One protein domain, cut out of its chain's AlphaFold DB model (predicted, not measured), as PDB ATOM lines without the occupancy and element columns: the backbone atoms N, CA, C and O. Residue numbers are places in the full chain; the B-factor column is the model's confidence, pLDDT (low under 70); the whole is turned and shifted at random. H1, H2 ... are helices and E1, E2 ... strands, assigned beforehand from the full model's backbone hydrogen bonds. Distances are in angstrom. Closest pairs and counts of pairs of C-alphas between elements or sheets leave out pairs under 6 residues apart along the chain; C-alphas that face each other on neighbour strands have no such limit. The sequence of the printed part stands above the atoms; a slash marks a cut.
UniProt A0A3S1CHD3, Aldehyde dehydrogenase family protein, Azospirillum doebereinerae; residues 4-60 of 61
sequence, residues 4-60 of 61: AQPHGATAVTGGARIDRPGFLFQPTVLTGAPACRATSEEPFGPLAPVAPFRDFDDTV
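AT A GLANCE: This is residues 4 to 60 of the 61 residues of the protein "Aldehyde dehydrogenase family protein" of Azospirillum doebereinerae (UniProt A0A3S1CHD3). With little regular structure, this is a small three-stranded sheet with a long looped arm, residues 14 to 27, reaching out at one end and a tail with the short helix H2 at the other. The printed part has 57 residues, 20 of them in named elements, E1, E2, H1, E3, H2 along the chain, class mixed. The sheet, order E1, E2, E3, is mixed; the whole is loose, radius of gyration of the C-alphas 13.2 A, spans 46 by 21 by 16 A.

IN THESE COORDINATES: E1, residues 10 to 13, 8.9 A, begins at C-alpha 10 (-7.616, 28.754, -16.297). E2 is residues 28 to 31, 10.1 A; H1 37 to 40, 5.0 A; E3 47 to 49, 6.5 A. H2, 56 to 60, 6.5 A, ends at C-alpha 60 (-13.402, 19.457, -37.661).

HOW THE PARTS SIT: E1 and E2 form an antiparallel hairpin, 143 degrees, N 10 to O 31 2.8 A. E2 and E3 are parallel, 14 degrees, N 48 to O 28 2.8 A. E2, H1, E3 make a strand-helix-strand unit, parallel neighbour strands with a helix between, its crossover right-handed. H1 only grazes the sheet, with residues 38 to 39; the closest C-alphas of H1 and E3, Thr 39 and Pro 49, are 6.6 A apart. H2 is not on the sheet. In H2 every O i to N i+4 pair is within hydrogen-bond range; H1 is too short for one.

THE WHOLE: The farthest C-alphas, Pro 21 and Asp 57, are 45.8 A apart. The printed part has no cut; the link E1 to E2 is long. Residues 4 and 6 to 7 have pLDDT under 70.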
ATOM      1  N   ALA A   4      -7.057  31.555 -12.361       69.00
ATOM      2  CA  ALA A   4      -8.079  32.073 -13.260       69.00
ATOM      3  C   ALA A   4      -7.579  33.380 -13.888       69.00
ATOM      4  O   ALA A   4      -7.123  34.284 -13.187       69.00
ATOM      5  N   GLN A   5      -7.649  33.452 -15.207       76.88
ATOM      6  CA  GLN A   5      -7.209  34.570 -16.023       76.88
ATOM      7  C   GLN A   5      -8.407  35.411 -16.482       76.88
ATOM      8  O   GLN A   5      -9.553  34.942 -16.454       76.88
ATOM      9  N   PRO A   6      -8.163  36.655 -16.936       63.88
ATOM     10  CA  PRO A   6      -9.188  37.453 -17.589       63.88
ATOM     11  C   PRO A   6      -9.875  36.635 -18.688       63.88
ATOM     12  O   PRO A   6      -9.216  35.922 -19.443       63.88
ATOM     13  N   HIS A   7     -11.203  36.738 -18.760       68.50
ATOM     14  CA  HIS A   7     -12.049  36.045 -19.746       68.50
ATOM     15  C   HIS A   7     -12.307  34.552 -19.468       68.50
ATOM     16  O   HIS A   7     -12.694  33.817 -20.371       68.50
ATOM     17  N   GLY A   8     -12.150  34.104 -18.215       78.69
ATOM     18  CA  GLY A   8     -12.594  32.774 -17.770       78.69
ATOM     19  C   GLY A   8     -11.611  31.639 -18.062       78.69
ATOM     20  O   GLY A   8     -11.873  30.489 -17.714       78.69
ATOM     21  N   ALA A   9     -10.455  31.956 -18.647       87.31
ATOM     22  CA  ALA A   9      -9.406  30.976 -18.875       87.31
ATOM     23  C   ALA A   9      -8.761  30.546 -17.550       87.31
ATOM     24  O   ALA A   9      -8.668  31.323 -16.605       87.31
ATOM     25  N   THR A  10      -8.275  29.315 -17.477       91.69
ATOM     26  CA  THR A  10      -7.616  28.754 -16.297       91.69
ATOM     27  C   THR A  10      -6.277  28.158 -16.699       91.69
ATOM     28  O   THR A  10      -6.227  27.241 -17.522       91.69
ATOM     29  N   ALA A  11      -5.190  28.659 -16.110       92.38
ATOM     30  CA  ALA A  11      -3.864  28.064 -16.257       92.38
ATOM     31  C   ALA A  11      -3.741  26.869 -15.302       92.38
ATOM     32  O   ALA A  11      -3.607  27.048 -14.090       92.38
ATOM     33  N   VAL A  12      -3.818  25.651 -15.842       94.31
ATOM     34  CA  VAL A  12      -3.756  24.404 -15.054       94.31
ATOM     35  C   VAL A  12      -2.335  24.154 -14.544       94.31
ATOM     36  O   VAL A  12      -2.140  23.647 -13.441       94.31
ATOM     37  N   THR A  13      -1.339  24.555 -15.335       94.00
ATOM     38  CA  THR A  13       0.080  24.579 -14.969       94.00
ATOM     39  C   THR A  13       0.781  25.738 -15.675       94.00
ATOM     40  O   THR A  13       0.299  26.215 -16.706       94.00
ATOM     41  N   GLY A  14       1.912  26.180 -15.123       94.19
ATOM     42  CA  GLY A  14       2.690  27.307 -15.631       94.19
ATOM     43  C   GLY A  14       1.981  28.652 -15.479       94.19
ATOM     44  O   GLY A  14       1.316  28.907 -14.477       94.19
ATOM     45  N   GLY A  15       2.132  29.518 -16.480       92.00
ATOM     46  CA  GLY A  15       1.486  30.830 -16.534       92.00
ATOM     47  C   GLY A  15       2.291  31.974 -15.918       92.00
ATOM     48  O   GLY A  15       1.788  33.096 -15.874       92.00
ATOM     49  N   ALA A  16       3.526  31.730 -15.470       93.44
ATOM     50  CA  ALA A  16       4.386  32.763 -14.908       93.44
ATOM     51  C   ALA A  16       5.797  32.771 -15.510       93.44
ATOM     52  O   ALA A  16       6.303  31.791 -16.069       93.44
ATOM     53  N   ARG A  17       6.456  33.922 -15.355       94.69
ATOM     54  CA  ARG A  17       7.879  34.079 -15.644       94.69
ATOM     55  C   ARG A  17       8.692  33.284 -14.625       94.69
ATOM     56  O   ARG A  17       8.379  33.299 -13.438       94.69
ATOM     57  N   ILE A  18       9.752  32.624 -15.081       95.56
ATOM     58  CA  ILE A  18      10.684  31.950 -14.175       95.56
ATOM     59  C   ILE A  18      11.605  33.013 -13.568       95.56
ATOM     60  O   ILE A  18      12.200  33.803 -14.302       95.56
ATOM     61  N   ASP A  19      11.723  33.037 -12.238       95.38
ATOM     62  CA  ASP A  19      12.538  34.020 -11.517       95.38
ATOM     63  C   ASP A  19      14.041  33.712 -11.626       95.38
ATOM     64  O   ASP A  19      14.667  33.136 -10.738       95.38
ATOM     65  N   ARG A  20      14.607  34.019 -12.796       94.56
ATOM     66  CA  ARG A  20      16.042  33.947 -13.092       94.56
ATOM     67  C   ARG A  20      16.390  34.827 -14.298       94.56
ATOM     68  O   ARG A  20      15.497  35.181 -15.073       94.56
ATOM     69  N   PRO A  21      17.678  35.154 -14.515       96.62
ATOM     70  CA  PRO A  21      18.104  35.897 -15.698       96.62
ATOM     71  C   PRO A  21      17.697  35.215 -17.016       96.62
ATOM     72  O   PRO A  21      17.769  33.988 -17.136       96.62
ATOM     73  N   GLY A  22      17.310  36.030 -18.004       94.44
ATOM     74  CA  GLY A  22      16.883  35.606 -19.344       94.44
ATOM     75  C   GLY A  22      15.391  35.831 -19.635       94.44
ATOM     76  O   GLY A  22      14.670  36.456 -18.856       94.44
ATOM     77  N   PHE A  23      14.934  35.307 -20.776       93.56
ATOM     78  CA  PHE A  23      13.543  35.382 -21.253       93.56
ATOM     79  C   PHE A  23      12.806  34.054 -21.038       93.56
ATOM     80  O   PHE A  23      12.264  33.462 -21.966       93.56
ATOM     81  N   LEU A  24      12.850  33.538 -19.808       94.62
ATOM     82  CA  LEU A  24      12.308  32.221 -19.481       94.62
ATOM     83  C   LEU A  24      10.874  32.322 -18.959       94.62
ATOM     84  O   LEU A  24      10.596  33.014 -17.975       94.62
ATOM     85  N   PHE A  25       9.980  31.580 -19.601       94.31
ATOM     86  CA  PHE A  25       8.572  31.489 -19.243       94.31
ATOM     87  C   PHE A  25       8.189  30.027 -19.015       94.31
ATOM     88  O   PHE A  25       8.704  29.137 -19.696       94.31
ATOM     89  N   GLN A  26       7.327  29.764 -18.034       96.25
ATOM     90  CA  GLN A  26       6.911  28.397 -17.726       96.25
ATOM     91  C   GLN A  26       6.080  27.796 -18.873       96.25
ATOM     92  O   GLN A  26       5.213  28.486 -19.416       96.25
ATOM     93  N   PRO A  27       6.264  26.503 -19.200       95.25
ATOM     94  CA  PRO A  27       5.319  25.772 -20.037       95.25
ATOM     95  C   PRO A  27       3.914  25.863 -19.446       95.25
ATOM     96  O   PRO A  27       3.711  25.529 -18.278       95.25
ATOM     97  N   THR A  28       2.964  26.356 -20.234       94.38
ATOM     98  CA  THR A  28       1.641  26.750 -19.747       94.38
ATOM     99  C   THR A  28       0.550  25.955 -20.450       94.38
ATOM    100  O   THR A  28       0.504  25.929 -21.677       94.38
ATOM    101  N   VAL A  29      -0.352  25.346 -19.677       93.88
ATOM    102  CA  VAL A  29      -1.567  24.696 -20.202       93.88
ATOM    103  C   VAL A  29      -2.777  25.528 -19.806       93.88
ATOM    104  O   VAL A  29      -2.998  25.764 -18.614       93.88
ATOM    105  N   LEU A  30      -3.554  25.962 -20.796       92.06
ATOM    106  CA  LEU A  30      -4.713  26.831 -20.615       92.06
ATOM    107  C   LEU A  30      -6.007  26.080 -20.941       92.06
ATOM    108  O   LEU A  30      -6.103  25.428 -21.973       92.06
ATOM    109  N   THR A  31      -7.014  26.190 -20.077       92.88
ATOM    110  CA  THR A  31      -8.347  25.574 -20.242       92.88
ATOM    111  C   THR A  31      -9.451  26.604 -20.002       92.88
ATOM    112  O   THR A  31      -9.176  27.700 -19.522       92.88
ATOM    113  N   GLY A  32     -10.707  26.278 -20.318       87.38
ATOM    114  CA  GLY A  32     -11.866  27.099 -19.928       87.38
ATOM    115  C   GLY A  32     -12.108  28.357 -20.768       87.38
ATOM    116  O   GLY A  32     -13.045  29.096 -20.487       87.38
ATOM    117  N   ALA A  33     -11.312  28.587 -21.815       83.81
ATOM    118  CA  ALA A  33     -11.492  29.700 -22.748       83.81
ATOM    119  C   ALA A  33     -11.336  29.237 -24.208       83.81
ATOM    120  O   ALA A  33     -10.283  29.450 -24.812       83.81
ATOM    121  N   PRO A  34     -12.367  28.585 -24.782       77.38
ATOM    122  CA  PRO A  34     -12.308  28.055 -26.146       77.38
ATOM    123  C   PRO A  34     -12.183  29.164 -27.207       77.38
ATOM    124  O   PRO A  34     -11.507  28.977 -28.214       77.38
ATOM    125  N   ALA A  35     -12.758  30.342 -26.954       82.69
ATOM    126  CA  ALA A  35     -12.632  31.523 -27.806       82.69
ATOM    127  C   ALA A  35     -11.822  32.607 -27.079       82.69
ATOM    128  O   ALA A  35     -12.372  33.431 -26.345       82.69
ATOM    129  N   CYS A  36     -10.499  32.586 -27.241       83.88
ATOM    130  CA  CYS A  36      -9.607  33.608 -26.702       83.88
ATOM    131  C   CYS A  36      -8.480  33.920 -27.688       83.88
ATOM    132  O   CYS A  36      -8.251  33.190 -28.646       83.88
ATOM    133  N   ARG A  37      -7.719  34.992 -27.437       85.81
ATOM    134  CA  ARG A  37      -6.598  35.364 -28.318       85.81
ATOM    135  C   ARG A  37      -5.597  34.226 -28.523       85.81
ATOM    136  O   ARG A  37      -5.087  34.083 -29.617       85.81
ATOM    137  N   ALA A  38      -5.370  33.388 -27.509       85.44
ATOM    138  CA  ALA A  38      -4.471  32.239 -27.622       85.44
ATOM    139  C   ALA A  38      -4.997  31.110 -28.529       85.44
ATOM    140  O   ALA A  38      -4.205  30.264 -28.927       85.44
ATOM    141  N   THR A  39      -6.303  31.065 -28.825       86.62
ATOM    142  CA  THR A  39      -6.892  30.117 -29.789       86.62
ATOM    143  C   THR A  39      -7.108  30.741 -31.170       86.62
ATOM    144  O   THR A  39      -7.205  30.009 -32.148       86.62
ATOM    145  N   SER A  40      -7.158  32.075 -31.272       88.19
ATOM    146  CA  SER A  40      -7.356  32.802 -32.539       88.19
ATOM    147  C   SER A  40      -6.069  33.322 -33.189       88.19
ATOM    148  O   SER A  40      -6.037  33.519 -34.399       88.19
ATOM    149  N   GLU A  41      -5.024  33.579 -32.406       89.88
ATOM    150  CA  GLU A  41      -3.729  34.090 -32.857       89.88
ATOM    151  C   GLU A  41      -2.623  33.122 -32.428       89.88
ATOM    152  O   GLU A  41      -2.709  32.496 -31.371       89.88
ATOM    153  N   GLU A  42      -1.551  33.027 -33.218       89.38
ATOM    154  CA  GLU A  42      -0.387  32.230 -32.837       89.38
ATOM    155  C   GLU A  42       0.342  32.879 -31.640       89.38
ATOM    156  O   GLU A  42       0.833  34.005 -31.759       89.38
ATOM    157  N   PRO A  43       0.453  32.201 -30.478       85.94
ATOM    158  CA  PRO A  43       0.999  32.807 -29.262       85.94
ATOM    159  C   PRO A  43       2.535  32.877 -29.225       85.94
ATOM    160  O   PRO A  43       3.076  33.510 -28.320       85.94
ATOM    161  N   PHE A  44       3.243  32.223 -30.160       90.62
ATOM    162  CA  PHE A  44       4.715  32.234 -30.290       90.62
ATOM    163  C   PHE A  44       5.504  31.896 -29.004       90.62
ATOM    164  O   PHE A  44       6.677  32.241 -28.856       90.62
ATOM    165  N   GLY A  45       4.877  31.197 -28.058       90.44
ATOM    166  CA  GLY A  45       5.442  30.883 -26.751       90.44
ATOM    167  C   GLY A  45       5.072  29.479 -26.278       90.44
ATOM    168  O   GLY A  45       4.314  28.780 -26.949       90.44
ATOM    169  N   PRO A  46       5.585  29.047 -25.114       93.62
ATOM    170  CA  PRO A  46       5.345  27.711 -24.575       93.62
ATOM    171  C   PRO A  46       3.944  27.614 -23.941       93.62
ATOM    172  O   PRO A  46       3.807  27.408 -22.733       93.62
ATOM    173  N   LEU A  47       2.903  27.810 -24.753       92.75
ATOM    174  CA  LEU A  47       1.497  27.866 -24.362       92.75
ATOM    175  C   LEU A  47       0.680  26.846 -25.163       92.75
ATOM    176  O   LEU A  47       0.672  26.884 -26.390       92.75
ATOM    177  N   ALA A  48      -0.044  25.981 -24.458       93.12
ATOM    178  CA  ALA A  48      -0.956  24.998 -25.030       93.12
ATOM    179  C   ALA A  48      -2.401  25.290 -24.579       93.12
ATOM    180  O   ALA A  48      -2.755  24.980 -23.434       93.12
ATOM    181  N   PRO A  49      -3.241  25.909 -25.427       91.00
ATOM    182  CA  PRO A  49      -4.671  26.018 -25.168       91.00
ATOM    183  C   PRO A  49      -5.372  24.674 -25.404       91.00
ATOM    184  O   PRO A  49      -5.061  23.950 -26.346       91.00
ATOM    185  N   VAL A  50      -6.333  24.345 -24.543       91.94
ATOM    186  CA  VAL A  50      -7.128  23.114 -24.605       91.94
ATOM    187  C   VAL A  50      -8.608  23.478 -24.616       91.94
ATOM    188  O   VAL A  50      -9.110  24.117 -23.685       91.94
ATOM    189  N   ALA A  51      -9.308  23.034 -25.658       90.38
ATOM    190  CA  ALA A  51     -10.748  23.186 -25.819       90.38
ATOM    191  C   ALA A  51     -11.422  21.800 -25.843       90.38
ATOM    192  O   ALA A  51     -10.943  20.911 -26.546       90.38
ATOM    193  N   PRO A  52     -12.497  21.579 -25.064       89.56
ATOM    194  CA  PRO A  52     -13.269  20.343 -25.140       89.56
ATOM    195  C   PRO A  52     -14.151  20.324 -26.397       89.56
ATOM    196  O   PRO A  52     -14.715  21.350 -26.768       89.56
ATOM    197  N   PHE A  53     -14.334  19.142 -26.980       91.38
ATOM    198  CA  PHE A  53     -15.302  18.852 -28.044       91.38
ATOM    199  C   PHE A  53     -16.143  17.629 -27.643       91.38
ATOM    200  O   PHE A  53     -15.729  16.869 -26.759       91.38
ATOM    201  N   ARG A  54     -17.340  17.454 -28.220       92.38
ATOM    202  CA  ARG A  54     -18.241  16.339 -27.854       92.38
ATOM    203  C   ARG A  54     -18.187  15.188 -28.843       92.38
ATOM    204  O   ARG A  54     -18.230  14.035 -28.419       92.38
ATOM    205  N   ASP A  55     -18.065  15.497 -30.123       94.75
ATOM    206  CA  ASP A  55     -17.975  14.518 -31.198       94.75
ATOM    207  C   ASP A  55     -16.977  14.959 -32.277       94.75
ATOM    208  O   ASP A  55     -16.302  15.984 -32.164       94.75
ATOM    209  N   PHE A  56     -16.796  14.109 -33.286       93.44
ATOM    210  CA  PHE A  56     -15.827  14.360 -34.344       93.44
ATOM    211  C   PHE A  56     -16.244  15.523 -35.250       93.44
ATOM    212  O   PHE A  56     -15.382  16.270 -35.706       93.44
ATOM    213  N   ASP A  57     -17.542  15.702 -35.482       92.88
ATOM    214  CA  ASP A  57     -18.025  16.767 -36.356       92.88
ATOM    215  C   ASP A  57     -17.773  18.138 -35.705       92.88
ATOM    216  O   ASP A  57     -17.288  19.054 -36.374       92.88
ATOM    217  N   ASP A  58     -17.957  18.242 -34.384       87.62
ATOM    218  CA  ASP A  58     -17.638  19.433 -33.584       87.62
ATOM    219  C   ASP A  58     -16.165  19.873 -33.684       87.62
ATOM    220  O   ASP A  58     -15.879  21.063 -33.561       87.62
ATOM    221  N   THR A  59     -15.208  18.945 -33.846       87.88
ATOM    222  CA  THR A  59     -13.769  19.289 -33.829       87.88
ATOM    223  C   THR A  59     -13.180  19.612 -35.199       87.88
ATOM    224  O   THR A  59     -12.046  20.092 -35.262       87.88
ATOM    225  N   VAL A  60     -13.887  19.282 -36.281       89.25
ATOM    226  CA  VAL A  60     -13.402  19.457 -37.661       89.25
ATOM    227  C   VAL A  60     -13.919  20.753 -38.293       89.25
ATOM    228  O   VAL A  60     -13.289  21.253 -39.226       89.25
TER     229      VAL A  60